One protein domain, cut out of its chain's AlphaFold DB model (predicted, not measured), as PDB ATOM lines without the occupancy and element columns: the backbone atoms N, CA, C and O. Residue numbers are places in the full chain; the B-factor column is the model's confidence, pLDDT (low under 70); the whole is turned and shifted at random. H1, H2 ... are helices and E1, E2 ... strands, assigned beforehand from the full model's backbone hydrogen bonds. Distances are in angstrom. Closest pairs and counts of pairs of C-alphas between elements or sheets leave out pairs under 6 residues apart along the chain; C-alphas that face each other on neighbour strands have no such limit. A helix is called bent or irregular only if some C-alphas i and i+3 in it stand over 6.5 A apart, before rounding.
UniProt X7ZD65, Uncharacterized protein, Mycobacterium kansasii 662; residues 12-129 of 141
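What this domain is: This is residues 12 to 129 of the 141 residues of an uncharacterized protein of Mycobacterium kansasii 662 (UniProt X7ZD65). A two-stranded antiparallel ribbon, E1 and E2, lies in the middle of the domain, with the long kinked helix H1 passing along one side of it, H2 near the ribbon toward one end of the domain, and H3 packed on the first part of H1 toward the other end. The long unnamed stretch of residues 12 to 30 loops round the end of the domain away from H2. The printed part has 118 residues, with three named helices and two named strands in the order H1, H2, E1, H3, E2; the class is mixed, helices and strands. The whole is compact and rounded, with a radius of gyration of the C-alphas of 14.2 A and spans of 36 by 32 by 27 A.

How they stand to each other: After residues 12 to 30, which hold no named element, comes H1, residues 31 to 54. H1 has a kink of 38 degrees near residue 47, and it is only just irregular: C-alphas 46 and 49 are 7.0 A apart. H2, residues 67 to 80, is apart from H1. E1, residues 92 to 95, and E2, residues 118 to 125, are antiparallel neighbours at 144 degrees between their directions; N 92 and O 121 are within hydrogen-bond range at 2.9 A, and N 119 and O 94 at 2.8 A. The closest C-alphas of H1 and E1 are those of Ala 51 and Phe 92, 6.1 A apart; those of H1 and E2 are Asp 44 and Val 121, 7.6 A apart. The closest C-alphas of H2 and E1 are those of Val 77 and Ala 93, 6.9 A apart; those of H2 and E2 are Ala 73 and Val 118, 7.0 A apart. H3, residues 98 to 106, touches H1 at residues 33 to 37 of H1 alone, the closest C-alphas being those of Leu 33 and Thr 99, 6.5 A apart. H1 and H3 run opposite ways at a steep tilt of 63 degrees. H2 and H3 are apart. In H2 and H3 every O i to N i+4 pair is within hydrogen-bond range; in H1, 17 of 20 are.

Where its parts are: H1 begins at C-alpha 31, (129.586, 108.521, 118.173), and is 34.6 A from first to last C-alpha. H2 begins at C-alpha 67, (158.702, 119.822, 131.988), and is 20.2 A long. E1 is 10.7 A long and H3 12.3 A. E2, 21.9 A long, ends at C-alpha 125, (132.236, 103.825, 143.349).

The domain as a whole: The two C-alphas farthest apart are those of Ala 26 and Pro 67, at 38.9 A. The printed part has no cut. The links from H1 to H2, H2 to E1 and H3 to E2 are long, and the link from E1 to H3 is tight. The mean pLDDT of the printed part is 77.1; it is under 70 at residues 50 to 67, 69 to 70, 73 and 77 to 90.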
ATOM      1  N   ALA A  12     120.977 117.368 137.868       86.62
ATOM      2  CA  ALA A  12     121.919 117.182 138.972       86.62
ATOM      3  C   ALA A  12     123.350 117.634 138.615       86.62
ATOM      4  O   ALA A  12     124.062 118.172 139.463       86.62
ATOM      5  N   ALA A  13     123.767 117.437 137.362       87.81
ATOM      6  CA  ALA A  13     125.076 117.857 136.869       87.81
ATOM      7  C   ALA A  13     125.120 119.361 136.571       87.81
ATOM      8  O   ALA A  13     126.183 119.971 136.660       87.81
ATOM      9  N   VAL A  14     123.979 119.974 136.236       86.38
ATOM     10  CA  VAL A  14     123.823 121.438 136.159       86.38
ATOM     11  C   VAL A  14     123.920 122.065 137.547       86.38
ATOM     12  O   VAL A  14     124.709 122.977 137.747       86.38
ATOM     13  N   ALA A  15     123.213 121.512 138.531       83.88
ATOM     14  CA  ALA A  15     123.230 121.996 139.910       83.88
ATOM     15  C   ALA A  15     124.515 121.647 140.693       83.88
ATOM     16  O   ALA A  15     124.606 121.949 141.881       83.88
ATOM     17  N   GLY A  16     125.496 120.976 140.072       79.38
ATOM     18  CA  GLY A  16     126.763 120.607 140.713       79.38
ATOM     19  C   GLY A  16     126.647 119.560 141.831       79.38
ATOM     20  O   GLY A  16     127.595 119.364 142.587       79.38
ATOM     21  N   ILE A  17     125.502 118.884 141.943       83.75
ATOM     22  CA  ILE A  17     125.231 117.866 142.972       83.75
ATOM     23  C   ILE A  17     125.413 116.432 142.460       83.75
ATOM     24  O   ILE A  17     125.401 115.492 143.253       83.75
ATOM     25  N   ASP A  18     125.574 116.241 141.146       86.06
ATOM     26  CA  ASP A  18     125.867 114.927 140.579       86.06
ATOM     27  C   ASP A  18     127.281 114.476 140.985       86.06
ATOM     28  O   ASP A  18     128.262 115.151 140.651       86.06
ATOM     29  N   PRO A  19     127.437 113.320 141.658       81.12
ATOM     30  CA  PRO A  19     128.749 112.833 142.074       81.12
ATOM     31  C   PRO A  19     129.688 112.524 140.895       81.12
ATOM     32  O   PRO A  19     130.896 112.403 141.106       81.12
ATOM     33  N   ARG A  20     129.172 112.395 139.666       82.44
ATOM     34  CA  ARG A  20     129.943 112.160 138.430       82.44
ATOM     35  C   ARG A  20     130.505 113.452 137.809       82.44
ATOM     36  O   ARG A  20     131.399 113.368 136.967       82.44
ATOM     37  N   GLY A  21     130.041 114.632 138.230       85.50
ATOM     38  CA  GLY A  21     130.527 115.937 137.757       85.50
ATOM     39  C   GLY A  21     129.730 116.534 136.589       85.50
ATOM     40  O   GLY A  21     128.573 116.185 136.371       85.50
ATOM     41  N   TRP A  22     130.337 117.472 135.852       88.00
ATOM     42  CA  TRP A  22     129.625 118.318 134.875       88.00
ATOM     43  C   TRP A  22     129.343 117.661 133.519       88.00
ATOM     44  O   TRP A  22     128.371 118.020 132.856       88.00
ATOM     45  N   LEU A  23     130.165 116.695 133.099       91.69
ATOM     46  CA  LEU A  23     130.048 116.026 131.794       91.69
ATOM     47  C   LEU A  23     129.109 114.816 131.861       91.69
ATOM     48  O   LEU A  23     129.520 113.680 131.612       91.69
ATOM     49  N   VAL A  24     127.857 115.060 132.249       91.62
ATOM     50  CA  VAL A  24     126.824 114.029 132.393       91.62
ATOM     51  C   VAL A  24     125.587 114.434 131.603       91.62
ATOM     52  O   VAL A  24     124.964 115.464 131.866       91.62
ATOM     53  N   PHE A  25     125.220 113.579 130.655       94.06
ATOM     54  CA  PHE A  25     124.198 113.844 129.652       94.06
ATOM     55  C   PHE A  25     123.060 112.818 129.738       94.06
ATOM     56  O   PHE A  25     123.256 111.695 130.204       94.06
ATOM     57  N   ALA A  26     121.865 113.213 129.299       95.19
ATOM     58  CA  ALA A  26     120.651 112.399 129.312       95.19
ATOM     59  C   ALA A  26     120.652 111.281 128.253       95.19
ATOM     60  O   ALA A  26     119.876 110.333 128.354       95.19
ATOM     61  N   ALA A  27     121.527 111.381 127.250       95.06
ATOM     62  CA  ALA A  27     121.719 110.384 126.205       95.06
ATOM     63  C   ALA A  27     123.211 110.271 125.838       95.06
ATOM     64  O   ALA A  27     123.993 111.156 126.203       95.06
ATOM     65  N   PRO A  28     123.621 109.204 125.125       94.50
ATOM     66  CA  PRO A  28     124.982 109.082 124.616       94.50
ATOM     67  C   PRO A  28     125.394 110.273 123.746       94.50
ATOM     68  O   PRO A  28     124.575 110.862 123.037       94.50
ATOM     69  N   LEU A  29     126.685 110.595 123.779       94.56
ATOM     70  CA  LEU A  29     127.273 111.613 122.916       94.56
ATOM     71  C   LEU A  29     127.258 111.162 121.442       94.56
ATOM     72  O   LEU A  29     127.161 109.962 121.156       94.56
ATOM     73  N   PRO A  30     127.436 112.094 120.484       94.44
ATOM     74  CA  PRO A  30     127.763 111.743 119.107       94.44
ATOM     75  C   PRO A  30     128.901 110.716 119.045       94.44
ATOM     76  O   PRO A  30     129.860 110.797 119.811       94.44
ATOM     77  N   ALA A  31     128.801 109.755 118.127       93.56
ATOM     78  CA  ALA A  31     129.586 108.521 118.173       93.56
ATOM     79  C   ALA A  31     131.109 108.728 118.274       93.56
ATOM     80  O   ALA A  31     131.788 107.959 118.948       93.56
ATOM     81  N   GLU A  32     131.659 109.755 117.625       92.50
ATOM     82  CA  GLU A  32     133.087 110.084 117.724       92.50
ATOM     83  C   GLU A  32     133.485 110.567 119.120       92.50
ATOM     84  O   GLU A  32     134.452 110.059 119.688       92.50
ATOM     85  N   LEU A  33     132.704 111.484 119.697       93.06
ATOM     86  CA  LEU A  33     132.925 111.986 121.052       93.06
ATOM     87  C   LEU A  33     132.735 110.872 122.077       93.06
ATOM     88  O   LEU A  33     133.562 110.736 122.973       93.06
ATOM     89  N   GLN A  34     131.707 110.034 121.908       94.50
ATOM     90  CA  GLN A  34     131.464 108.898 122.793       94.50
ATOM     91  C   GLN A  34     132.647 107.924 122.787       94.50
ATOM     92  O   GLN A  34     133.156 107.580 123.848       94.50
ATOM     93  N   ARG A  35     133.157 107.540 121.606       95.81
ATOM     94  CA  ARG A  35     134.325 106.647 121.503       95.81
ATOM     95  C   ARG A  35     135.571 107.239 122.163       95.81
ATOM     96  O   ARG A  35     136.300 106.517 122.841       95.81
ATOM     97  N   ALA A  36     135.825 108.531 121.965       92.81
ATOM     98  CA  ALA A  36     136.970 109.208 122.573       92.81
ATOM     99  C   ALA A  36     136.836 109.311 124.105       92.81
ATOM    100  O   ALA A  36     137.808 109.099 124.838       92.81
ATOM    101  N   GLU A  37     135.629 109.596 124.594       92.31
ATOM    102  CA  GLU A  37     135.306 109.618 126.020       92.31
ATOM    103  C   GLU A  37     135.457 108.241 126.671       92.31
ATOM    104  O   GLU A  37     136.075 108.141 127.733       92.31
ATOM    105  N   ASP A  38     134.963 107.183 126.023       93.19
ATOM    106  CA  ASP A  38     135.049 105.805 126.514       93.19
ATOM    107  C   ASP A  38     136.503 105.319 126.569       93.19
ATOM    108  O   ASP A  38     136.930 104.743 127.572       93.19
ATOM    109  N   ALA A  39     137.302 105.619 125.537       91.38
ATOM    110  CA  ALA A  39     138.733 105.316 125.523       91.38
ATOM    111  C   ALA A  39     139.475 106.026 126.667       91.38
ATOM    112  O   ALA A  39     140.323 105.433 127.337       91.38
ATOM    113  N   THR A  40     139.121 107.287 126.934       90.31
ATOM    114  CA  THR A  40     139.680 108.049 128.057       90.31
ATOM    115  C   THR A  40     139.236 107.457 129.398       90.31
ATOM    116  O   THR A  40     140.043 107.362 130.319       90.31
ATOM    117  N   ALA A  41     137.977 107.025 129.526       90.06
ATOM    118  CA  ALA A  41     137.447 106.422 130.751       90.06
ATOM    119  C   ALA A  41     138.149 105.111 131.111       90.06
ATOM    120  O   ALA A  41     138.503 104.899 132.274       90.06
ATOM    121  N   ASP A  42     138.382 104.254 130.119       90.62
ATOM    122  CA  ASP A  42     139.139 103.015 130.280       90.62
ATOM    123  C   ASP A  42     140.612 103.296 130.629       90.62
ATOM    124  O   ASP A  42     141.141 102.712 131.581       90.62
ATOM    125  N   ALA A  43     141.252 104.257 129.954       87.25
ATOM    126  CA  ALA A  43     142.620 104.668 130.269       87.25
ATOM    127  C   ALA A  43     142.754 105.218 131.701       87.25
ATOM    128  O   ALA A  43     143.686 104.842 132.416       87.25
ATOM    129  N   ASP A  44     141.815 106.064 132.139       86.56
ATOM    130  CA  ASP A  44     141.758 106.596 133.504       86.56
ATOM    131  C   ASP A  44     141.598 105.453 134.524       86.56
ATOM    132  O   ASP A  44     142.306 105.404 135.532       86.56
ATOM    133  N   ARG A  45     140.710 104.485 134.251       86.00
ATOM    134  CA  ARG A  45     140.469 103.341 135.143       86.00
ATOM    135  C   ARG A  45     141.689 102.437 135.285       86.00
ATOM    136  O   ARG A  45     141.998 102.034 136.401       86.00
ATOM    137  N   ARG A  46     142.379 102.113 134.188       84.69
ATOM    138  CA  ARG A  46     143.592 101.272 134.223       84.69
ATOM    139  C   ARG A  46     144.718 101.911 135.032       84.69
ATOM    140  O   ARG A  46     145.554 101.205 135.580       84.69
ATOM    141  N   ARG A  47     144.737 103.242 135.109       77.44
ATOM    142  CA  ARG A  47     145.766 104.016 135.815       77.44
ATOM    143  C   ARG A  47     145.445 104.275 137.272       77.44
ATOM    144  O   ARG A  47     146.369 104.444 138.059       77.44
ATOM    145  N   TRP A  48     144.167 104.307 137.626       78.00
ATOM    146  CA  TRP A  48     143.717 104.605 138.980       78.00
ATOM    147  C   TRP A  48     144.438 103.798 140.083       78.00
ATOM    148  O   TRP A  48     144.903 104.437 141.026       78.00
ATOM    149  N   PRO A  49     144.676 102.473 139.948       73.88
ATOM    150  CA  PRO A  49     145.443 101.711 140.943       73.88
ATOM    151  C   PRO A  49     146.901 102.171 141.110       73.88
ATOM    152  O   PRO A  49     147.494 102.013 142.166       73.88
ATOM    153  N   HIS A  50     147.506 102.770 140.081       65.50
ATOM    154  CA  HIS A  50     148.871 103.300 140.166       65.50
ATOM    155  C   HIS A  50     148.918 104.696 140.794       65.50
ATOM    156  O   HIS A  50     149.929 105.087 141.378       65.50
ATOM    157  N   ALA A  51     147.828 105.458 140.696       61.81
ATOM    158  CA  ALA A  51     147.711 106.740 141.378       61.81
ATOM    159  C   ALA A  51     147.575 106.579 142.900       61.81
ATOM    160  O   ALA A  51     148.063 107.427 143.647       61.81
ATOM    161  N   THR A  52     146.952 105.487 143.355       57.56
ATOM    162  CA  THR A  52     146.797 105.181 144.783       57.56
ATOM    163  C   THR A  52     148.116 104.781 145.448       57.56
ATOM    164  O   THR A  52     148.312 105.098 146.617       57.56
ATOM    165  N   ASP A  53     149.046 104.181 144.696       53.78
ATOM    166  CA  ASP A  53     150.332 103.696 145.222       53.78
ATOM    167  C   ASP A  53     151.444 104.767 145.227       53.78
ATOM    168  O   ASP A  53     152.336 104.735 146.073       53.78
ATOM    169  N   GLY A  54     151.409 105.733 144.300       51.84
ATOM    170  CA  GLY A  54     152.444 106.776 144.150       51.84
ATOM    171  C   GLY A  54     152.070 108.163 144.689       51.84
ATOM    172  O   GLY A  54     152.863 109.103 144.598       51.84
ATOM    173  N   GLY A  55     150.851 108.318 145.211       54.78
ATOM    174  CA  GLY A  55     150.257 109.618 145.511       54.78
ATOM    175  C   GLY A  55     149.891 110.431 144.258       54.78
ATOM    176  O   GLY A  55     150.266 110.116 143.128       54.78
ATOM    177  N   TRP A  56     149.168 111.533 144.486       54.88
ATOM    178  CA  TRP A  56     148.507 112.445 143.525       54.88
ATOM    179  C   TRP A  56     149.299 112.850 142.269       54.88
ATOM    180  O   TRP A  56     148.717 113.327 141.297       54.88
ATOM    181  N   CYS A  57     150.626 112.710 142.296       47.34
ATOM    182  CA  CYS A  57     151.553 113.186 141.272       47.34
ATOM    183  C   CYS A  57     152.008 112.116 140.268       47.34
ATOM    184  O   CYS A  57     152.764 112.457 139.357       47.34
ATOM    185  N   ALA A  58     151.582 110.856 140.401       46.28
ATOM    186  CA  ALA A  58     152.095 109.767 139.568       46.28
ATOM    187  C   ALA A  58     151.632 109.788 138.094       46.28
ATOM    188  O   ALA A  58     152.105 108.969 137.312       46.28
ATOM    189  N   SER A  59     150.741 110.691 137.658       49.72
ATOM    190  CA  SER A  59     150.343 110.711 136.237       49.72
ATOM    191  C   SER A  59     149.754 112.025 135.708       49.72
ATOM    192  O   SER A  59     148.794 112.022 134.939       49.72
ATOM    193  N   LEU A  60     150.437 113.150 135.944       53.06
ATOM    194  CA  LEU A  60     150.533 114.121 134.848       53.06
ATOM    195  C   LEU A  60     151.341 113.418 133.767       53.06
ATOM    196  O   LEU A  60     152.553 113.316 133.906       53.06
ATOM    197  N   TRP A  61     150.639 112.783 132.828       55.88
ATOM    198  CA  TRP A  61     151.164 111.955 131.741       55.88
ATOM    199  C   TRP A  61     152.642 112.242 131.434       55.88
ATOM    200  O   TRP A  61     152.965 113.206 130.740       55.88
ATOM    201  N   ALA A  62     153.535 111.406 131.973       43.81
ATOM    202  CA  ALA A  62     154.957 111.452 131.674       43.81
ATOM    203  C   ALA A  62     155.124 111.105 130.187       43.81
ATOM    204  O   ALA A  62     155.054 109.938 129.808       43.81
ATOM    205  N   GLY A  63     155.227 112.133 129.344       46.12
ATOM    206  CA  GLY A  63     155.433 111.996 127.900       46.12
ATOM    207  C   GLY A  63     154.621 112.940 127.010       46.12
ATOM    208  O   GLY A  63     154.898 112.977 125.818       46.12
ATOM    209  N   ALA A  64     153.648 113.692 127.542       49.19
ATOM    210  CA  ALA A  64     152.763 114.545 126.726       49.19
ATOM    211  C   ALA A  64     152.761 116.032 127.118       49.19
ATOM    212  O   ALA A  64     151.972 116.802 126.578       49.19
ATOM    213  N   VAL A  65     153.594 116.433 128.077       57.72
ATOM    214  CA  VAL A  65     153.615 117.806 128.586       57.72
ATOM    215  C   VAL A  65     155.053 118.242 128.796       57.72
ATOM    216  O   VAL A  65     155.885 117.438 129.226       57.72
ATOM    217  N   ASP A  66     155.331 119.499 128.473       66.88
ATOM    218  CA  ASP A  66     156.619 120.130 128.720       66.88
ATOM    219  C   ASP A  66     156.992 120.026 130.222       66.88
ATOM    220  O   ASP A  66     156.103 120.065 131.085       66.88
ATOM    221  N   PRO A  67     158.277 119.851 130.587       67.25
ATOM    222  CA  PRO A  67     158.702 119.822 131.988       67.25
ATOM    223  C   PRO A  67     158.208 121.013 132.828       67.25
ATOM    224  O   PRO A  67     157.857 120.826 133.999       67.25
ATOM    225  N   ASP A  68     158.113 122.214 132.253       70.38
ATOM    226  CA  ASP A  68     157.589 123.400 132.936       70.38
ATOM    227  C   ASP A  68     156.078 123.296 133.177       70.38
ATOM    228  O   ASP A  68     155.577 123.679 134.245       70.38
ATOM    229  N   ASP A  69     155.339 122.694 132.245       68.56
ATOM    230  CA  ASP A  69     153.919 122.403 132.427       68.56
ATOM    231  C   ASP A  69     153.694 121.356 133.515       68.56
ATOM    232  O   ASP A  69     152.730 121.464 134.275       68.56
ATOM    233  N   MET A  70     154.604 120.390 133.685       66.81
ATOM    234  CA  MET A  70     154.535 119.460 134.816       66.81
ATOM    235  C   MET A  70     154.661 120.183 136.164       66.81
ATOM    236  O   MET A  70     153.947 119.845 137.115       66.81
ATOM    237  N   VAL A  71     155.541 121.185 136.270       70.44
ATOM    238  CA  VAL A  71     155.700 121.992 137.493       70.44
ATOM    239  C   VAL A  71     154.447 122.827 137.757       70.44
ATOM    240  O   VAL A  71     153.928 122.828 138.881       70.44
ATOM    241  N   ARG A  72     153.919 123.500 136.727       70.19
ATOM    242  CA  ARG A  72     152.680 124.291 136.817       70.19
ATOM    243  C   ARG A  72     151.493 123.424 137.216       70.19
ATOM    244  O   ARG A  72     150.765 123.765 138.147       70.19
ATOM    245  N   ALA A  73     151.350 122.268 136.585       69.56
ATOM    246  CA  ALA A  73     150.298 121.315 136.876       69.56
ATOM    247  C   ALA A  73     150.367 120.794 138.316       69.56
ATOM    248  O   ALA A  73     149.355 120.791 139.015       69.56
ATOM    249  N   ARG A  74     151.560 120.430 138.809       70.75
ATOM    250  CA  ARG A  74     151.743 120.041 140.218       70.75
ATOM    251  C   ARG A  74     151.339 121.157 141.176       70.75
ATOM    252  O   ARG A  74     150.700 120.877 142.189       70.75
ATOM    253  N   ARG A  75     151.669 122.417 140.866       73.12
ATOM    254  CA  ARG A  75     151.268 123.574 141.681       73.12
ATOM    255  C   ARG A  75     149.748 123.771 141.679       73.12
ATOM    256  O   ARG A  75     149.184 123.970 142.753       73.12
ATOM    257  N   LEU A  76     149.097 123.677 140.520       70.25
ATOM    258  CA  LEU A  76     147.637 123.786 140.385       70.25
ATOM    259  C   LEU A  76     146.917 122.689 141.176       70.25
ATOM    260  O   LEU A  76     146.045 122.985 141.990       70.25
ATOM    261  N   VAL A  77     147.341 121.435 141.010       68.75
ATOM    262  CA  VAL A  77     146.787 120.285 141.741       68.75
ATOM    263  C   VAL A  77     147.025 120.435 143.241       68.75
ATOM    264  O   VAL A  77     146.097 120.281 144.029       68.75
ATOM    265  N   GLY A  78     148.238 120.810 143.654       68.56
ATOM    266  CA  GLY A  78     148.555 121.072 145.058       68.56
ATOM    267  C   GLY A  78     147.728 122.210 145.673       68.56
ATOM    268  O   GLY A  78     147.437 122.168 146.868       68.56
ATOM    269  N   GLY A  79     147.329 123.204 144.874       67.00
ATOM    270  CA  GLY A  79     146.378 124.247 145.260       67.00
ATOM    271  C   GLY A  79     144.961 123.701 145.429       67.00
ATOM    272  O   GLY A  79     144.364 123.889 146.485       67.00
ATOM    273  N   LEU A  80     144.459 122.947 144.447       64.50
ATOM    274  CA  LEU A  80     143.118 122.367 144.508       64.50
ATOM    275  C   LEU A  80     142.954 121.370 145.666       64.50
ATOM    276  O   LEU A  80     141.920 121.339 146.319       64.50
ATOM    277  N   MET A  81     143.964 120.563 145.984       59.91
ATOM    278  CA  MET A  81     143.858 119.614 147.104       59.91
ATOM    279  C   MET A  81     143.640 120.304 148.462       59.91
ATOM    280  O   MET A  81     143.157 119.685 149.420       59.91
ATOM    281  N   LYS A  82     143.976 121.598 148.547       64.94
ATOM    282  CA  LYS A  82     143.687 122.452 149.702       64.94
ATOM    283  C   LYS A  82     142.268 123.027 149.661       64.94
ATOM    284  O   LYS A  82     141.775 123.423 150.715       64.94
ATOM    285  N   THR A  83     141.599 123.015 148.508       59.75
ATOM    286  CA  THR A  83     140.196 123.413 148.358       59.75
ATOM    287  C   THR A  83     139.296 122.500 149.203       59.75
ATOM    288  O   THR A  83     139.383 121.268 149.114       59.75
ATOM    289  N   PRO A  84     138.435 123.071 150.060       53.84
ATOM    290  CA  PRO A  84     137.439 122.304 150.799       53.84
ATOM    291  C   PRO A  84     136.529 121.497 149.857       53.84
ATOM    292  O   PRO A  84     136.064 122.011 148.846       53.84
ATOM    293  N   GLY A  85     136.257 120.229 150.187       52.91
ATOM    294  CA  GLY A  85     135.305 119.387 149.443       52.91
ATOM    295  C   GLY A  85     135.896 118.467 148.364       52.91
ATOM    296  O   GLY A  85     135.160 117.651 147.809       52.91
ATOM    297  N   VAL A  86     137.204 118.516 148.093       56.66
ATOM    298  CA  VAL A  86     137.881 117.500 147.261       56.66
ATOM    299  C   VAL A  86     138.104 116.232 148.092       56.66
ATOM    300  O   VAL A  86     138.667 116.300 149.185       56.66
ATOM    301  N   ARG A  87     137.666 115.059 147.609       57.81
ATOM    302  CA  ARG A  87     137.836 113.780 148.325       57.81
ATOM    303  C   ARG A  87     139.298 113.322 148.238       57.81
ATOM    304  O   ARG A  87     139.762 112.808 147.228       57.81
ATOM    305  N   ARG A  88     140.043 113.552 149.323       57.25
ATOM    306  CA  ARG A  88     141.516 113.589 149.365       57.25
ATOM    307  C   ARG A  88     142.259 112.250 149.392       57.25
ATOM    308  O   ARG A  88     143.405 112.252 149.830       57.25
ATOM    309  N   PHE A  89     141.672 111.121 148.986       54.09
ATOM    310  CA  PHE A  89     142.343 109.818 149.177       54.09
ATOM    311  C   PHE A  89     142.449 108.926 147.929       54.09
ATOM    312  O   PHE A  89     143.187 107.950 147.987       54.09
ATOM    313  N   TRP A  90     141.789 109.261 146.809       61.53
ATOM    314  CA  TRP A  90     141.689 108.342 145.654       61.53
ATOM    315  C   TRP A  90     141.715 109.000 144.269       61.53
ATOM    316  O   TRP A  90     141.632 108.295 143.265       61.53
ATOM    317  N   ALA A  91     141.834 110.324 144.187       74.19
ATOM    318  CA  ALA A  91     141.824 111.031 142.912       74.19
ATOM    319  C   ALA A  91     143.237 111.211 142.333       74.19
ATOM    320  O   ALA A  91     144.246 111.165 143.037       74.19
ATOM    321  N   PHE A  92     143.310 111.438 141.026       77.12
ATOM    322  CA  PHE A  92     144.536 111.829 140.333       77.12
ATOM    323  C   PHE A  92     144.262 112.980 139.373       77.12
ATOM    324  O   PHE A  92     143.111 113.318 139.101       77.12
ATOM    325  N   ALA A  93     145.326 113.599 138.869       78.25
ATOM    326  CA  ALA A  93     145.218 114.719 137.948       78.25
ATOM    327  C   ALA A  93     145.976 114.459 136.649       78.25
ATOM    328  O   ALA A  93     147.073 113.900 136.658       78.25
ATOM    329  N   ARG A  94     145.401 114.925 135.542       82.25
ATOM    330  CA  ARG A  94     146.007 114.926 134.206       82.25
ATOM    331  C   ARG A  94     145.585 116.180 133.432       82.25
ATOM    332  O   ARG A  94     144.639 116.844 133.852       82.25
ATOM    333  N   PRO A  95     146.228 116.516 132.302       83.62
ATOM    334  CA  PRO A  95     145.679 117.517 131.396       83.62
ATOM    335  C   PRO A  95     144.281 117.109 130.900       83.62
ATOM    336  O   PRO A  95     143.996 115.914 130.735       83.62
ATOM    337  N   ALA A  96     143.420 118.097 130.662       86.62
ATOM    338  CA  ALA A  96     142.140 117.892 129.997       86.62
ATOM    339  C   ALA A  96     142.369 117.396 128.568       86.62
ATOM    340  O   ALA A  96     143.205 117.942 127.837       86.62
ATOM    341  N   THR A  97     141.639 116.355 128.172       88.62
ATOM    342  CA  THR A  97     141.736 115.823 126.808       88.62
ATOM    343  C   THR A  97     141.138 116.809 125.800       88.62
ATOM    344  O   THR A  97     140.321 117.656 126.178       88.62
ATOM    345  N   PRO A  98     141.479 116.703 124.502       88.75
ATOM    346  CA  PRO A  98     140.820 117.499 123.465       88.75
ATOM    347  C   PRO A  98     139.291 117.362 123.494       88.75
ATOM    348  O   PRO A  98     138.579 118.351 123.342       88.75
ATOM    349  N   THR A  99     138.783 116.154 123.764       90.69
ATOM    350  CA  THR A  99     137.345 115.891 123.892       90.69
ATOM    351  C   THR A  99     136.731 116.617 125.082       90.69
ATOM    352  O   THR A  99     135.685 117.241 124.940       90.69
ATOM    353  N   GLU A 100     137.383 116.596 126.244       92.19
ATOM    354  CA  GLU A 100     136.890 117.301 127.431       92.19
ATOM    355  C   GLU A 100     136.874 118.812 127.229       92.19
ATOM    356  O   GLU A 100     135.906 119.457 127.618       92.19
ATOM    357  N   ARG A 101     137.903 119.370 126.582       91.69
ATOM    358  CA  ARG A 101     137.956 120.796 126.231       91.69
ATOM    359  C   ARG A 101     136.799 121.180 125.319       91.69
ATOM    360  O   ARG A 101     136.045 122.079 125.661       91.69
ATOM    361  N   LEU A 102     136.596 120.430 124.236       90.75
ATOM    362  CA  LEU A 102     135.489 120.663 123.310       90.75
ATOM    363  C   LEU A 102     134.123 120.584 124.011       90.75
ATOM    364  O   LEU A 102     133.248 121.411 123.760       90.75
ATOM    365  N   LEU A 103     133.929 119.598 124.892       92.38
ATOM    366  CA  LEU A 103     132.693 119.469 125.663       92.38
ATOM    367  C   LEU A 103     132.493 120.672 126.593       92.38
ATOM    368  O   LEU A 103     131.404 121.230 126.613       92.38
ATOM    369  N   LEU A 104     133.524 121.099 127.322       92.12
ATOM    370  CA  LEU A 104     133.458 122.263 128.211       92.12
ATOM    371  C   LEU A 104     133.170 123.564 127.454       92.12
ATOM    372  O   LEU A 104     132.285 124.309 127.869       92.12
ATOM    373  N   GLU A 105     133.846 123.802 126.329       90.94
ATOM    374  CA  GLU A 105     133.592 124.955 125.453       90.94
ATOM    375  C   GLU A 105     132.146 124.957 124.948       90.94
ATOM    376  O   GLU A 105     131.461 125.976 124.995       90.94
ATOM    377  N   THR A 106     131.637 123.794 124.525       90.00
ATOM    378  CA  THR A 106     130.245 123.661 124.062       90.00
ATOM    379  C   THR A 106     129.236 123.909 125.190       90.00
ATOM    380  O   THR A 106     128.108 124.322 124.934       90.00
ATOM    381  N   LEU A 107     129.638 123.679 126.443       89.19
ATOM    382  CA  LEU A 107     128.854 123.981 127.639       89.19
ATOM    383  C   LEU A 107     129.003 125.430 128.127       89.19
ATOM    384  O   LEU A 107     128.378 125.768 129.127       89.19
ATOM    385  N   GLY A 108     129.793 126.265 127.444       89.56
ATOM    386  CA  GLY A 108     129.965 127.686 127.756       89.56
ATOM    387  C   GLY A 108     131.110 128.014 128.717       89.56
ATOM    388  O   GLY A 108     131.278 129.180 129.062       89.56
ATOM    389  N   PHE A 109     131.910 127.029 129.137       89.56
ATOM    390  CA  PHE A 109     133.092 127.286 129.965       89.56
ATOM    391  C   PHE A 109     134.239 127.873 129.139       89.56
ATOM    392  O   PHE A 109     134.467 127.476 127.991       89.56
ATOM    393  N   ALA A 110     135.031 128.751 129.752       84.94
ATOM    394  CA  ALA A 110     136.268 129.241 129.163       84.94
ATOM    395  C   ALA A 110     137.366 128.180 129.333       84.94
ATOM    396  O   ALA A 110     138.129 128.201 130.293       84.94
ATOM    397  N   ALA A 111     137.449 127.219 128.409       78.31
ATOM    398  CA  ALA A 111     138.439 126.136 128.436       78.31
ATOM    399  C   ALA A 111     139.597 126.377 127.435       78.31
ATOM    400  O   ALA A 111     139.720 125.636 126.459       78.31
ATOM    401  N   PRO A 112     140.477 127.378 127.660       70.38
ATOM    402  CA  PRO A 112     141.461 127.848 126.680       70.38
ATOM    403  C   PRO A 112     142.375 126.726 126.189       70.38
ATOM    404  O   PRO A 112     143.060 126.083 126.987       70.38
ATOM    405  N   THR A 113     142.405 126.499 124.873       71.19
ATOM    406  CA  THR A 113     143.163 125.409 124.232       71.19
ATOM    407  C   THR A 113     144.672 125.512 124.479       71.19
ATOM    408  O   THR A 113     145.330 124.483 124.643       71.19
ATOM    409  N   ASP A 114     145.189 126.736 124.583       73.25
ATOM    410  CA  ASP A 114     146.627 127.038 124.636       73.25
ATOM    411  C   ASP A 114     147.198 127.057 126.063       73.25
ATOM    412  O   ASP A 114     148.407 127.173 126.261       73.25
ATOM    413  N   GLU A 115     146.337 126.930 127.074       77.19
ATOM    414  CA  GLU A 115     146.739 126.889 128.474       77.19
ATOM    415  C   GLU A 115     146.498 125.511 129.078       77.19
ATOM    416  O   GLU A 115     145.607 124.755 128.676       77.19
ATOM    417  N   LEU A 116     147.281 125.175 130.102       78.31
ATOM    418  CA  LEU A 116     147.092 123.944 130.850       78.31
ATOM    419  C   LEU A 116     145.759 123.974 131.617       78.31
ATOM    420  O   LEU A 116     145.646 124.546 132.705       78.31
ATOM    421  N   LEU A 117     144.782 123.235 131.100       84.44
ATOM    422  CA  LEU A 117     143.569 122.874 131.815       84.44
ATOM    423  C   LEU A 117     143.775 121.522 132.504       84.44
ATOM    424  O   LEU A 117     144.154 120.542 131.864       84.44
ATOM    425  N   VAL A 118     143.540 121.465 133.814       83.12
ATOM    426  CA  VAL A 118     143.757 120.267 134.631       83.12
ATOM    427  C   VAL A 118     142.415 119.595 134.870       83.12
ATOM    428  O   VAL A 118     141.457 120.228 135.303       83.12
ATOM    429  N   THR A 119     142.368 118.292 134.628       86.00
ATOM    430  CA  THR A 119     141.252 117.429 134.992       86.00
ATOM    431  C   THR A 119     141.639 116.610 136.203       86.00
ATOM    432  O   THR A 119     142.642 115.892 136.194       86.00
ATOM    433  N   VAL A 120     140.817 116.704 137.239       82.31
ATOM    434  CA  VAL A 120     140.903 115.864 138.430       82.31
ATOM    435  C   VAL A 120     139.912 114.737 138.255       82.31
ATOM    436  O   VAL A 120     138.722 114.983 138.063       82.31
ATOM    437  N   VAL A 121     140.410 113.511 138.308       84.06
ATOM    438  CA  VAL A 121     139.635 112.294 138.107       84.06
ATOM    439  C   VAL A 121     139.544 111.551 139.431       84.06
ATOM    440  O   VAL A 121     140.566 111.291 140.061       84.06
ATOM    441  N   ASP A 122     138.330 111.189 139.830       81.75
ATOM    442  CA  ASP A 122     138.046 110.352 140.998       81.75
ATOM    443  C   ASP A 122     137.138 109.177 140.607       81.75
ATOM    444  O   ASP A 122     136.448 109.215 139.581       81.75
ATOM    445  N   PHE A 123     137.093 108.145 141.443       82.69
ATOM    446  CA  PHE A 123     136.203 106.996 141.283       82.69
ATOM    447  C   PHE A 123     135.390 106.760 142.564       82.69
ATOM    448  O   PHE A 123     135.760 105.924 143.387       82.69
ATOM    449  N   PRO A 124     134.261 107.480 142.747       79.00
ATOM    450  CA  PRO A 124     133.457 107.416 143.972       79.00
ATOM    451  C   PRO A 124     132.899 106.023 144.287       79.00
ATOM    452  O   PRO A 124     132.637 105.704 145.444       79.00
ATOM    453  N   SER A 125     132.670 105.216 143.253       79.69
ATOM    454  CA  SER A 125     132.236 103.825 143.349       79.69
ATOM    455  C   SER A 125     132.638 103.056 142.089       79.69
ATOM    456  O   SER A 125     133.073 103.633 141.086       79.69
ATOM    457  N   VAL A 126     132.489 101.728 142.124       78.94
ATOM    458  CA  VAL A 126     132.771 100.868 140.968       78.94
ATOM    459  C   VAL A 126     131.927 101.316 139.775       78.94
ATOM    460  O   VAL A 126     130.704 101.385 139.848       78.94
ATOM    461  N   GLY A 127     132.595 101.626 138.664       79.75
ATOM    462  CA  GLY A 127     131.931 102.050 137.427       79.75
ATOM    463  C   GLY A 127     131.576 103.538 137.358       79.75
ATOM    464  O   GLY A 127     131.264 104.017 136.274       79.75
ATOM    465  N   VAL A 128     131.710 104.299 138.447       84.69
ATOM    466  CA  VAL A 128     131.460 105.747 138.451       84.69
ATOM    467  C   VAL A 128     132.788 106.487 138.361       84.69
ATOM    468  O   VAL A 128     133.611 106.391 139.264       84.69
ATOM    469  N   ARG A 129     132.994 107.227 137.266       88.19
ATOM    470  CA  ARG A 129     134.099 108.184 137.105       88.19
ATOM    471  C   ARG A 129     133.568 109.586 137.381       88.19
ATOM    472  O   ARG A 129     132.594 109.993 136.752       88.19
TER     473      ARG A 129